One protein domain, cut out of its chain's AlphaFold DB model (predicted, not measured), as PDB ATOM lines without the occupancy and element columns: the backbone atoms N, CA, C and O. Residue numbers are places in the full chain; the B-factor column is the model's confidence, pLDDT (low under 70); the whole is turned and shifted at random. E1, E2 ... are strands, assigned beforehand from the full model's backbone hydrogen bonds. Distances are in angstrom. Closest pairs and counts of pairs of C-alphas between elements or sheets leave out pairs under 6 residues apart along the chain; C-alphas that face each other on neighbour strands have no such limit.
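This is residues 30 to 83 and 102 to 109 of the 111 residues of an uncharacterized protein of Devosia sp. DBB001 (UniProt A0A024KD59). Two small three-stranded sheets, E2, E3, E6 and E1, E4, E5, open away from each other as a V, joined near its point by the links from E1 to E2 and from E3 to E4. The V is loose, with few contacts between the sheets, and residues 76 to 83 form a tail beyond E5, away from E6. The printed part has 62 residues with six named strands, E1 to E6 along the chain, and no named helix; it is all strand. Both sheets are antiparallel, in the orders E1, E4, E5 and E2, E3, E6. The whole is only just loose, close to compact, with a radius of gyration of the C-alphas of 12.8 A, and only just flat, spanning 43 by 27 by 15 A.

E3, residues 47 to 53, is the inner strand between E2, residues 39 to 44, and E6, residues 102 to 108. E2 and E3 form a hairpin, antiparallel at 164 degrees, with N 42 and O 49 within hydrogen-bond range at 2.9 A. E3 and E6 are antiparallel at 166 degrees, with N 50 and O 105 at 2.8 A. In the other sheet E4, residues 57 to 62, is inner, between E1, residues 30 to 34, and E5, residues 71 to 75. N 33 and O 58 of antiparallel E1 and E4 are 2.8 A apart. E4 and E5 form a hairpin, with N 59 and O 73 at 2.8 A. Between the sheets, the closest C-alphas of E3 and E5 are those of Ser 53 and Pro 74, 6.6 A apart. E2 and E4 are apart, as are E1 and E3.

E1 begins at C-alpha 30 (128.742, 147.200, 158.434). E3 is 19.9 A long, and E6, 20.3 A long, ends at C-alpha 108 (125.765, 135.755, 183.544).

The C-alphas farthest apart are those of Asn 83 and Ala 109, 44.6 A. Residues 84 to 101 are not printed, and C-alphas 83 and 102 are 26.3 A apart across this cut. Of the links printed whole, none is long. No printed residue is under 70 in pLDDT.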
ATOM      1  N   ASP A  30     129.703 147.775 159.382       94.19
ATOM      2  CA  ASP A  30     128.742 147.200 158.434       94.19
ATOM      3  C   ASP A  30     129.477 146.316 157.418       94.19
ATOM      4  O   ASP A  30     129.565 146.610 156.221       94.19
ATOM      5  N   HIS A  31     130.170 145.294 157.924       93.62
ATOM      6  CA  HIS A  31     131.147 144.543 157.139       93.62
ATOM      7  C   HIS A  31     131.040 143.035 157.352       93.62
ATOM      8  O   HIS A  31     130.820 142.546 158.460       93.62
ATOM      9  N   SER A  32     131.263 142.292 156.265       93.88
ATOM     10  CA  SER A  32     131.403 140.836 156.273       93.88
ATOM     11  C   SER A  32     132.858 140.436 156.511       93.88
ATOM     12  O   SER A  32     133.753 140.835 155.763       93.88
ATOM     13  N   PHE A  33     133.079 139.608 157.525       93.44
ATOM     14  CA  PHE A  33     134.379 139.079 157.921       93.44
ATOM     15  C   PHE A  33     134.541 137.634 157.446       93.44
ATOM     16  O   PHE A  33     133.642 136.803 157.589       93.44
ATOM     17  N   LEU A  34     135.720 137.344 156.896       90.94
ATOM     18  CA  LEU A  34     136.127 136.026 156.416       90.94
ATOM     19  C   LEU A  34     137.120 135.373 157.365       90.94
ATOM     20  O   LEU A  34     137.873 136.059 158.054       90.94
ATOM     21  N   GLY A  35     137.167 134.040 157.343       89.25
ATOM     22  CA  GLY A  35     138.151 133.274 158.110       89.25
ATOM     23  C   GLY A  35     137.918 133.298 159.621       89.25
ATOM     24  O   GLY A  35     138.828 132.961 160.376       89.25
ATOM     25  N   TRP A  36     136.721 133.695 160.067       93.56
ATOM     26  CA  TRP A  36     136.298 133.483 161.447       93.56
ATOM     27  C   TRP A  36     136.129 131.981 161.723       93.56
ATOM     28  O   TRP A  36     135.883 131.188 160.816       93.56
ATOM     29  N   ASP A  37     136.271 131.578 162.979       95.31
ATOM     30  CA  ASP A  37     136.281 130.169 163.396       95.31
ATOM     31  C   ASP A  37     134.878 129.610 163.708       95.31
ATOM     32  O   ASP A  37     134.743 128.532 164.291       95.31
ATOM     33  N   GLY A  38     133.826 130.354 163.357       97.06
ATOM     34  CA  GLY A  38     132.445 130.008 163.674       97.06
ATOM     35  C   GLY A  38     132.029 130.330 165.112       97.06
ATOM     36  O   GLY A  38     130.943 129.918 165.518       97.06
ATOM     37  N   CYS A  39     132.847 131.031 165.910       97.31
ATOM     38  CA  CYS A  39     132.546 131.374 167.299       97.31
ATOM     39  C   CYS A  39     132.748 132.872 167.584       97.31
ATOM     40  O   CYS A  39     133.866 133.368 167.678       97.31
ATOM     41  N   ALA A  40     131.656 133.587 167.848       97.44
ATOM     42  CA  ALA A  40     131.683 134.992 168.244       97.44
ATOM     43  C   ALA A  40     131.239 135.158 169.702       97.44
ATOM     44  O   ALA A  40     130.359 134.442 170.190       97.44
ATOM     45  N   ARG A  41     131.856 136.102 170.417       96.19
ATOM     46  CA  ARG A  41     131.526 136.410 171.813       96.19
ATOM     47  C   ARG A  41     131.328 137.905 171.994       96.19
ATOM     48  O   ARG A  41     132.245 138.668 171.715       96.19
ATOM     49  N   LEU A  42     130.175 138.287 172.532       95.12
ATOM     50  CA  LEU A  42     129.897 139.641 173.004       95.12
ATOM     51  C   LEU A  42     129.975 139.646 174.524       95.12
ATOM     52  O   LEU A  42     129.401 138.775 175.183       95.12
ATOM     53  N   ARG A  43     130.719 140.598 175.080       93.69
ATOM     54  CA  ARG A  43     130.903 140.750 176.522       93.69
ATOM     55  C   ARG A  43     130.294 142.075 176.944       93.69
ATOM     56  O   ARG A  43     130.678 143.108 176.416       93.69
ATOM     57  N   ASN A  44     129.396 142.007 177.913       89.94
ATOM     58  CA  ASN A  44     128.904 143.150 178.664       89.94
ATOM     59  C   ASN A  44     129.455 143.066 180.094       89.94
ATOM     60  O   ASN A  44     130.054 142.057 180.476       89.94
ATOM     61  N   ALA A  45     129.217 144.101 180.901       90.25
ATOM     62  CA  ALA A  45     129.687 144.156 182.288       90.25
ATOM     63  C   ALA A  45     129.259 142.935 183.131       90.25
ATOM     64  O   ALA A  45     130.009 142.489 183.993       90.25
ATOM     65  N   ASP A  46     128.074 142.381 182.866       93.88
ATOM     66  CA  ASP A  46     127.434 141.346 183.682       93.88
ATOM     67  C   ASP A  46     127.223 140.012 182.950       93.88
ATOM     68  O   ASP A  46     126.654 139.072 183.511       93.88
ATOM     69  N   SER A  47     127.591 139.913 181.673       94.50
ATOM     70  CA  SER A  47     127.240 138.743 180.875       94.50
ATOM     71  C   SER A  47     128.099 138.563 179.634       94.50
ATOM     72  O   SER A  47     128.664 139.501 179.076       94.50
ATOM     73  N   VAL A  48     128.172 137.314 179.185       96.19
ATOM     74  CA  VAL A  48     128.803 136.932 177.926       96.19
ATOM     75  C   VAL A  48     127.773 136.214 177.074       96.19
ATOM     76  O   VAL A  48     127.232 135.183 177.479       96.19
ATOM     77  N   VAL A  49     127.523 136.746 175.882       96.69
ATOM     78  CA  VAL A  49     126.752 136.072 174.838       96.69
ATOM     79  C   VAL A  49     127.733 135.369 173.913       96.69
ATOM     80  O   VAL A  49     128.677 135.984 173.424       96.69
ATOM     81  N   THR A  50     127.534 134.074 173.687       97.75
ATOM     82  CA  THR A  50     128.313 133.287 172.726       97.75
ATOM     83  C   THR A  50     127.403 132.853 171.593       97.75
ATOM     84  O   THR A  50     126.393 132.191 171.828       97.75
ATOM     85  N   MET A  51     127.785 133.194 170.367       98.25
ATOM     86  CA  MET A  51     127.161 132.681 169.159       98.25
ATOM     87  C   MET A  51     128.109 131.693 168.487       98.25
ATOM     88  O   MET A  51     129.285 131.999 168.279       98.25
ATOM     89  N   ARG A  52     127.594 130.516 168.129       98.56
ATOM     90  CA  ARG A  52     128.306 129.552 167.285       98.56
ATOM     91  C   ARG A  52     127.529 129.298 166.014       98.56
ATOM     92  O   ARG A  52     126.313 129.136 166.090       98.56
ATOM     93  N   SER A  53     128.215 129.212 164.881       98.44
ATOM     94  CA  SER A  53     127.596 128.872 163.605       98.44
ATOM     95  C   SER A  53     128.521 128.057 162.708       98.44
ATOM     96  O   SER A  53     129.739 128.128 162.830       98.44
ATOM     97  N   THR A  54     127.926 127.293 161.793       97.19
ATOM     98  CA  THR A  54     128.633 126.609 160.699       97.19
ATOM     99  C   THR A  54     128.918 127.526 159.506       97.19
ATOM    100  O   THR A  54     129.491 127.074 158.518       97.19
ATOM    101  N   ALA A  55     128.487 128.790 159.551       95.62
ATOM    102  CA  ALA A  55     128.635 129.715 158.436       95.62
ATOM    103  C   ALA A  55     130.107 130.106 158.198       95.62
ATOM    104  O   ALA A  55     130.816 130.411 159.157       95.62
ATOM    105  N   PRO A  56     130.569 130.185 156.940       92.62
ATOM    106  CA  PRO A  56     131.933 130.604 156.616       92.62
ATOM    107  C   PRO A  56     132.167 132.115 156.767       92.62
ATOM    108  O   PRO A  56     133.316 132.558 156.812       92.62
ATOM    109  N   ILE A  57     131.094 132.908 156.830       93.94
ATOM    110  CA  ILE A  57     131.138 134.371 156.870       93.94
ATOM    111  C   ILE A  57     130.363 134.851 158.090       93.94
ATOM    112  O   ILE A  57     129.297 134.321 158.401       93.94
ATOM    113  N   LEU A  58     130.886 135.878 158.752       96.31
ATOM    114  CA  LEU A  58     130.171 136.618 159.782       96.31
ATOM    115  C   LEU A  58     130.051 138.074 159.353       96.31
ATOM    116  O   LEU A  58     131.060 138.769 159.259       96.31
ATOM    117  N   HIS A  59     128.835 138.543 159.104       95.94
ATOM    118  CA  HIS A  59     128.573 139.968 158.983       95.94
ATOM    119  C   HIS A  59     128.364 140.565 160.377       95.94
ATOM    120  O   HIS A  59     127.681 139.979 161.220       95.94
ATOM    121  N   ILE A  60     129.022 141.688 160.649       95.69
ATOM    122  CA  ILE A  60     128.866 142.426 161.901       95.69
ATOM    123  C   ILE A  60     128.308 143.791 161.548       95.69
ATOM    124  O   ILE A  60     128.922 144.534 160.781       95.69
ATOM    125  N   PHE A  61     127.177 144.115 162.160       95.81
ATOM    126  CA  PHE A  61     126.576 145.431 162.070       95.81
ATOM    127  C   PHE A  61     126.544 146.080 163.454       95.81
ATOM    128  O   PHE A  61     125.994 145.533 164.410       95.81
ATOM    129  N   SER A  62     127.140 147.261 163.568       95.25
ATOM    130  CA  SER A  62     127.049 148.116 164.749       95.25
ATOM    131  C   SER A  62     126.771 149.540 164.275       95.25
ATOM    132  O   SER A  62     127.607 150.104 163.568       95.25
ATOM    133  N   PRO A  63     125.618 150.143 164.619       93.88
ATOM    134  CA  PRO A  63     125.287 151.492 164.158       93.88
ATOM    135  C   PRO A  63     126.221 152.585 164.701       93.88
ATOM    136  O   PRO A  63     126.275 153.671 164.127       93.88
ATOM    137  N   GLY A  64     126.926 152.310 165.801       92.38
ATOM    138  CA  GLY A  64     127.774 153.253 166.528       92.38
ATOM    139  C   GLY A  64     127.509 153.222 168.042       92.38
ATOM    140  O   GLY A  64     126.621 152.501 168.502       92.38
ATOM    141  N   PRO A  65     128.237 154.028 168.832       89.56
ATOM    142  CA  PRO A  65     128.302 153.912 170.292       89.56
ATOM    143  C   PRO A  65     127.010 154.304 171.017       89.56
ATOM    144  O   PRO A  65     126.814 153.928 172.167       89.56
ATOM    145  N   SER A  66     126.114 155.057 170.369       90.25
ATOM    146  CA  SER A  66     124.808 155.405 170.941       90.25
ATOM    147  C   SER A  66     123.751 154.315 170.750       90.25
ATOM    148  O   SER A  66     122.644 154.456 171.264       90.25
ATOM    149  N   ALA A  67     124.038 153.276 169.962       90.94
ATOM    150  CA  ALA A  67     123.122 152.162 169.776       90.94
ATOM    151  C   ALA A  67     123.298 151.139 170.901       90.94
ATOM    152  O   ALA A  67     124.404 150.701 171.199       90.94
ATOM    153  N   GLU A  68     122.188 150.690 171.477       90.94
ATOM    154  CA  GLU A  68     122.182 149.672 172.537       90.94
ATOM    155  C   GLU A  68     122.241 148.237 171.979       90.94
ATOM    156  O   GLU A  68     121.909 147.270 172.666       90.94
ATOM    157  N   PHE A  69     122.624 148.081 170.708       92.56
ATOM    158  CA  PHE A  69     122.673 146.791 170.035       92.56
ATOM    159  C   PHE A  69     123.789 146.716 168.990       92.56
ATOM    160  O   PHE A  69     124.234 147.712 168.421       92.56
ATOM    161  N   CYS A  70     124.184 145.484 168.696       95.12
ATOM    162  CA  CYS A  70     124.908 145.109 167.491       95.12
ATOM    163  C   CYS A  70     124.341 143.782 166.976       95.12
ATOM    164  O   CYS A  70     123.710 143.032 167.728       95.12
ATOM    165  N   CYS A  71     124.569 143.496 165.701       96.62
ATOM    166  CA  CYS A  71     124.166 142.254 165.068       96.62
ATOM    167  C   CYS A  71     125.398 141.409 164.756       96.62
ATOM    168  O   CYS A  71     126.420 141.910 164.284       96.62
ATOM    169  N   LEU A  72     125.264 140.112 165.010       97.12
ATOM    170  CA  LEU A  72     126.167 139.084 164.524       97.12
ATOM    171  C   LEU A  72     125.364 138.218 163.560       97.12
ATOM    172  O   LEU A  72     124.404 137.566 163.968       97.12
ATOM    173  N   GLU A  73     125.734 138.238 162.288       97.44
ATOM    174  CA  GLU A  73     124.943 137.674 161.199       97.44
ATOM    175  C   GLU A  73     125.775 136.628 160.442       97.44
ATOM    176  O   GLU A  73     126.508 136.963 159.508       97.44
ATOM    177  N   PRO A  74     125.723 135.347 160.850       96.81
ATOM    178  CA  PRO A  74     126.354 134.269 160.103       96.81
ATOM    179  C   PRO A  74     125.721 134.128 158.715       96.81
ATOM    180  O   PRO A  74     124.504 133.992 158.595       96.81
ATOM    181  N   GLN A  75     126.542 134.128 157.666       93.38
ATOM    182  CA  GLN A  75     126.096 134.057 156.275       93.38
ATOM    183  C   GLN A  75     126.858 132.974 155.504       93.38
ATOM    184  O   GLN A  75     128.039 132.714 155.741       93.38
ATOM    185  N   THR A  76     126.180 132.328 154.556       90.00
ATOM    186  CA  THR A  76     126.797 131.349 153.644       90.00
ATOM    187  C   THR A  76     127.527 132.014 152.481       90.00
ATOM    188  O   THR A  76     128.415 131.407 151.891       90.00
ATOM    189  N   THR A  77     127.164 133.256 152.156       88.62
ATOM    190  CA  THR A  77     127.685 134.026 151.021       88.62
ATOM    191  C   THR A  77     127.753 135.515 151.372       88.62
ATOM    192  O   THR A  77     127.185 135.936 152.376       88.62
ATOM    193  N   PHE A  78     128.493 136.308 150.594       86.69
ATOM    194  CA  PHE A  78     128.600 137.751 150.833       86.69
ATOM    195  C   PHE A  78     127.322 138.491 150.437       86.69
ATOM    196  O   PHE A  78     126.621 138.061 149.521       86.69
ATOM    197  N   PRO A  79     127.068 139.682 151.006       88.44
ATOM    198  CA  PRO A  79     126.122 140.609 150.408       88.44
ATOM    199  C   PRO A  79     126.441 140.798 148.919       88.44
ATOM    200  O   PRO A  79     127.601 140.952 148.537       88.44
ATOM    201  N   ASN A  80     125.407 140.768 148.078       86.50
ATOM    202  CA  ASN A  80     125.520 140.923 146.626       86.50
ATOM    203  C   ASN A  80     126.312 139.827 145.883       86.50
ATOM    204  O   ASN A  80     126.604 139.991 144.701       86.50
ATOM    205  N   SER A  81     126.645 138.696 146.513       85.25
ATOM    206  CA  SER A  81     127.462 137.649 145.880       85.25
ATOM    207  C   SER A  81     126.864 137.078 144.596       85.25
ATOM    208  O   SER A  81     127.625 136.692 143.723       85.25
ATOM    209  N   ALA A  82     125.542 137.080 144.414       83.25
ATOM    210  CA  ALA A  82     124.914 136.653 143.156       83.25
ATOM    211  C   ALA A  82     125.342 137.482 141.924       83.25
ATOM    212  O   ALA A  82     125.133 137.047 140.798       83.25
ATOM    213  N   ASN A  83     125.936 138.662 142.135       80.69
ATOM    214  CA  ASN A  83     126.412 139.559 141.083       80.69
ATOM    215  C   ASN A  83     127.952 139.582 140.959       80.69
ATOM    216  O   ASN A  83     128.489 140.430 140.248       80.69
ATOM    217  N   MET A 102     123.017 127.510 163.811       97.88
ATOM    218  CA  MET A 102     123.388 128.572 164.734       97.88
ATOM    219  C   MET A 102     122.897 128.235 166.136       97.88
ATOM    220  O   MET A 102     121.798 127.718 166.323       97.88
ATOM    221  N   THR A 103     123.711 128.568 167.130       98.44
ATOM    222  CA  THR A 103     123.316 128.554 168.538       98.44
ATOM    223  C   THR A 103     123.716 129.868 169.178       98.44
ATOM    224  O   THR A 103     124.769 130.419 168.861       98.44
ATOM    225  N   ILE A 104     122.874 130.353 170.084       98.06
ATOM    226  CA  ILE A 104     123.140 131.529 170.903       98.06
ATOM    227  C   ILE A 104     122.942 131.106 172.352       98.06
ATOM    228  O   ILE A 104     121.902 130.556 172.711       98.06
ATOM    229  N   SER A 105     123.946 131.350 173.185       97.81
ATOM    230  CA  SER A 105     123.874 131.122 174.623       97.81
ATOM    231  C   SER A 105     124.333 132.360 175.380       97.81
ATOM    232  O   SER A 105     125.132 133.155 174.884       97.81
ATOM    233  N   ARG A 106     123.819 132.531 176.598       96.62
ATOM    234  CA  ARG A 106     124.199 133.616 177.501       96.62
ATOM    235  C   ARG A 106     124.622 133.030 178.836       96.62
ATOM    236  O   ARG A 106     123.923 132.186 179.389       96.62
ATOM    237  N   ILE A 107     125.746 133.507 179.351       95.62
ATOM    238  CA  ILE A 107     126.208 133.235 180.711       95.62
ATOM    239  C   ILE A 107     126.223 134.568 181.452       95.62
ATOM    240  O   ILE A 107     126.753 135.550 180.933       95.62
ATOM    241  N   GLN A 108     125.630 134.613 182.641       92.62
ATOM    242  CA  GLN A 108     125.765 135.755 183.544       92.62
ATOM    243  C   GLN A 108     127.061 135.619 184.343       92.62
ATOM    244  O   GLN A 108     127.422 134.516 184.758       92.62
ATOM    245  N   ALA A 109     127.764 136.727 184.551       77.31
ATOM    246  CA  ALA A 109     128.842 136.777 185.521       77.31
ATOM    247  C   ALA A 109     128.228 136.604 186.919       77.31
ATOM    248  O   ALA A 109     127.268 137.288 187.269       77.31
TER     249      ALA A 109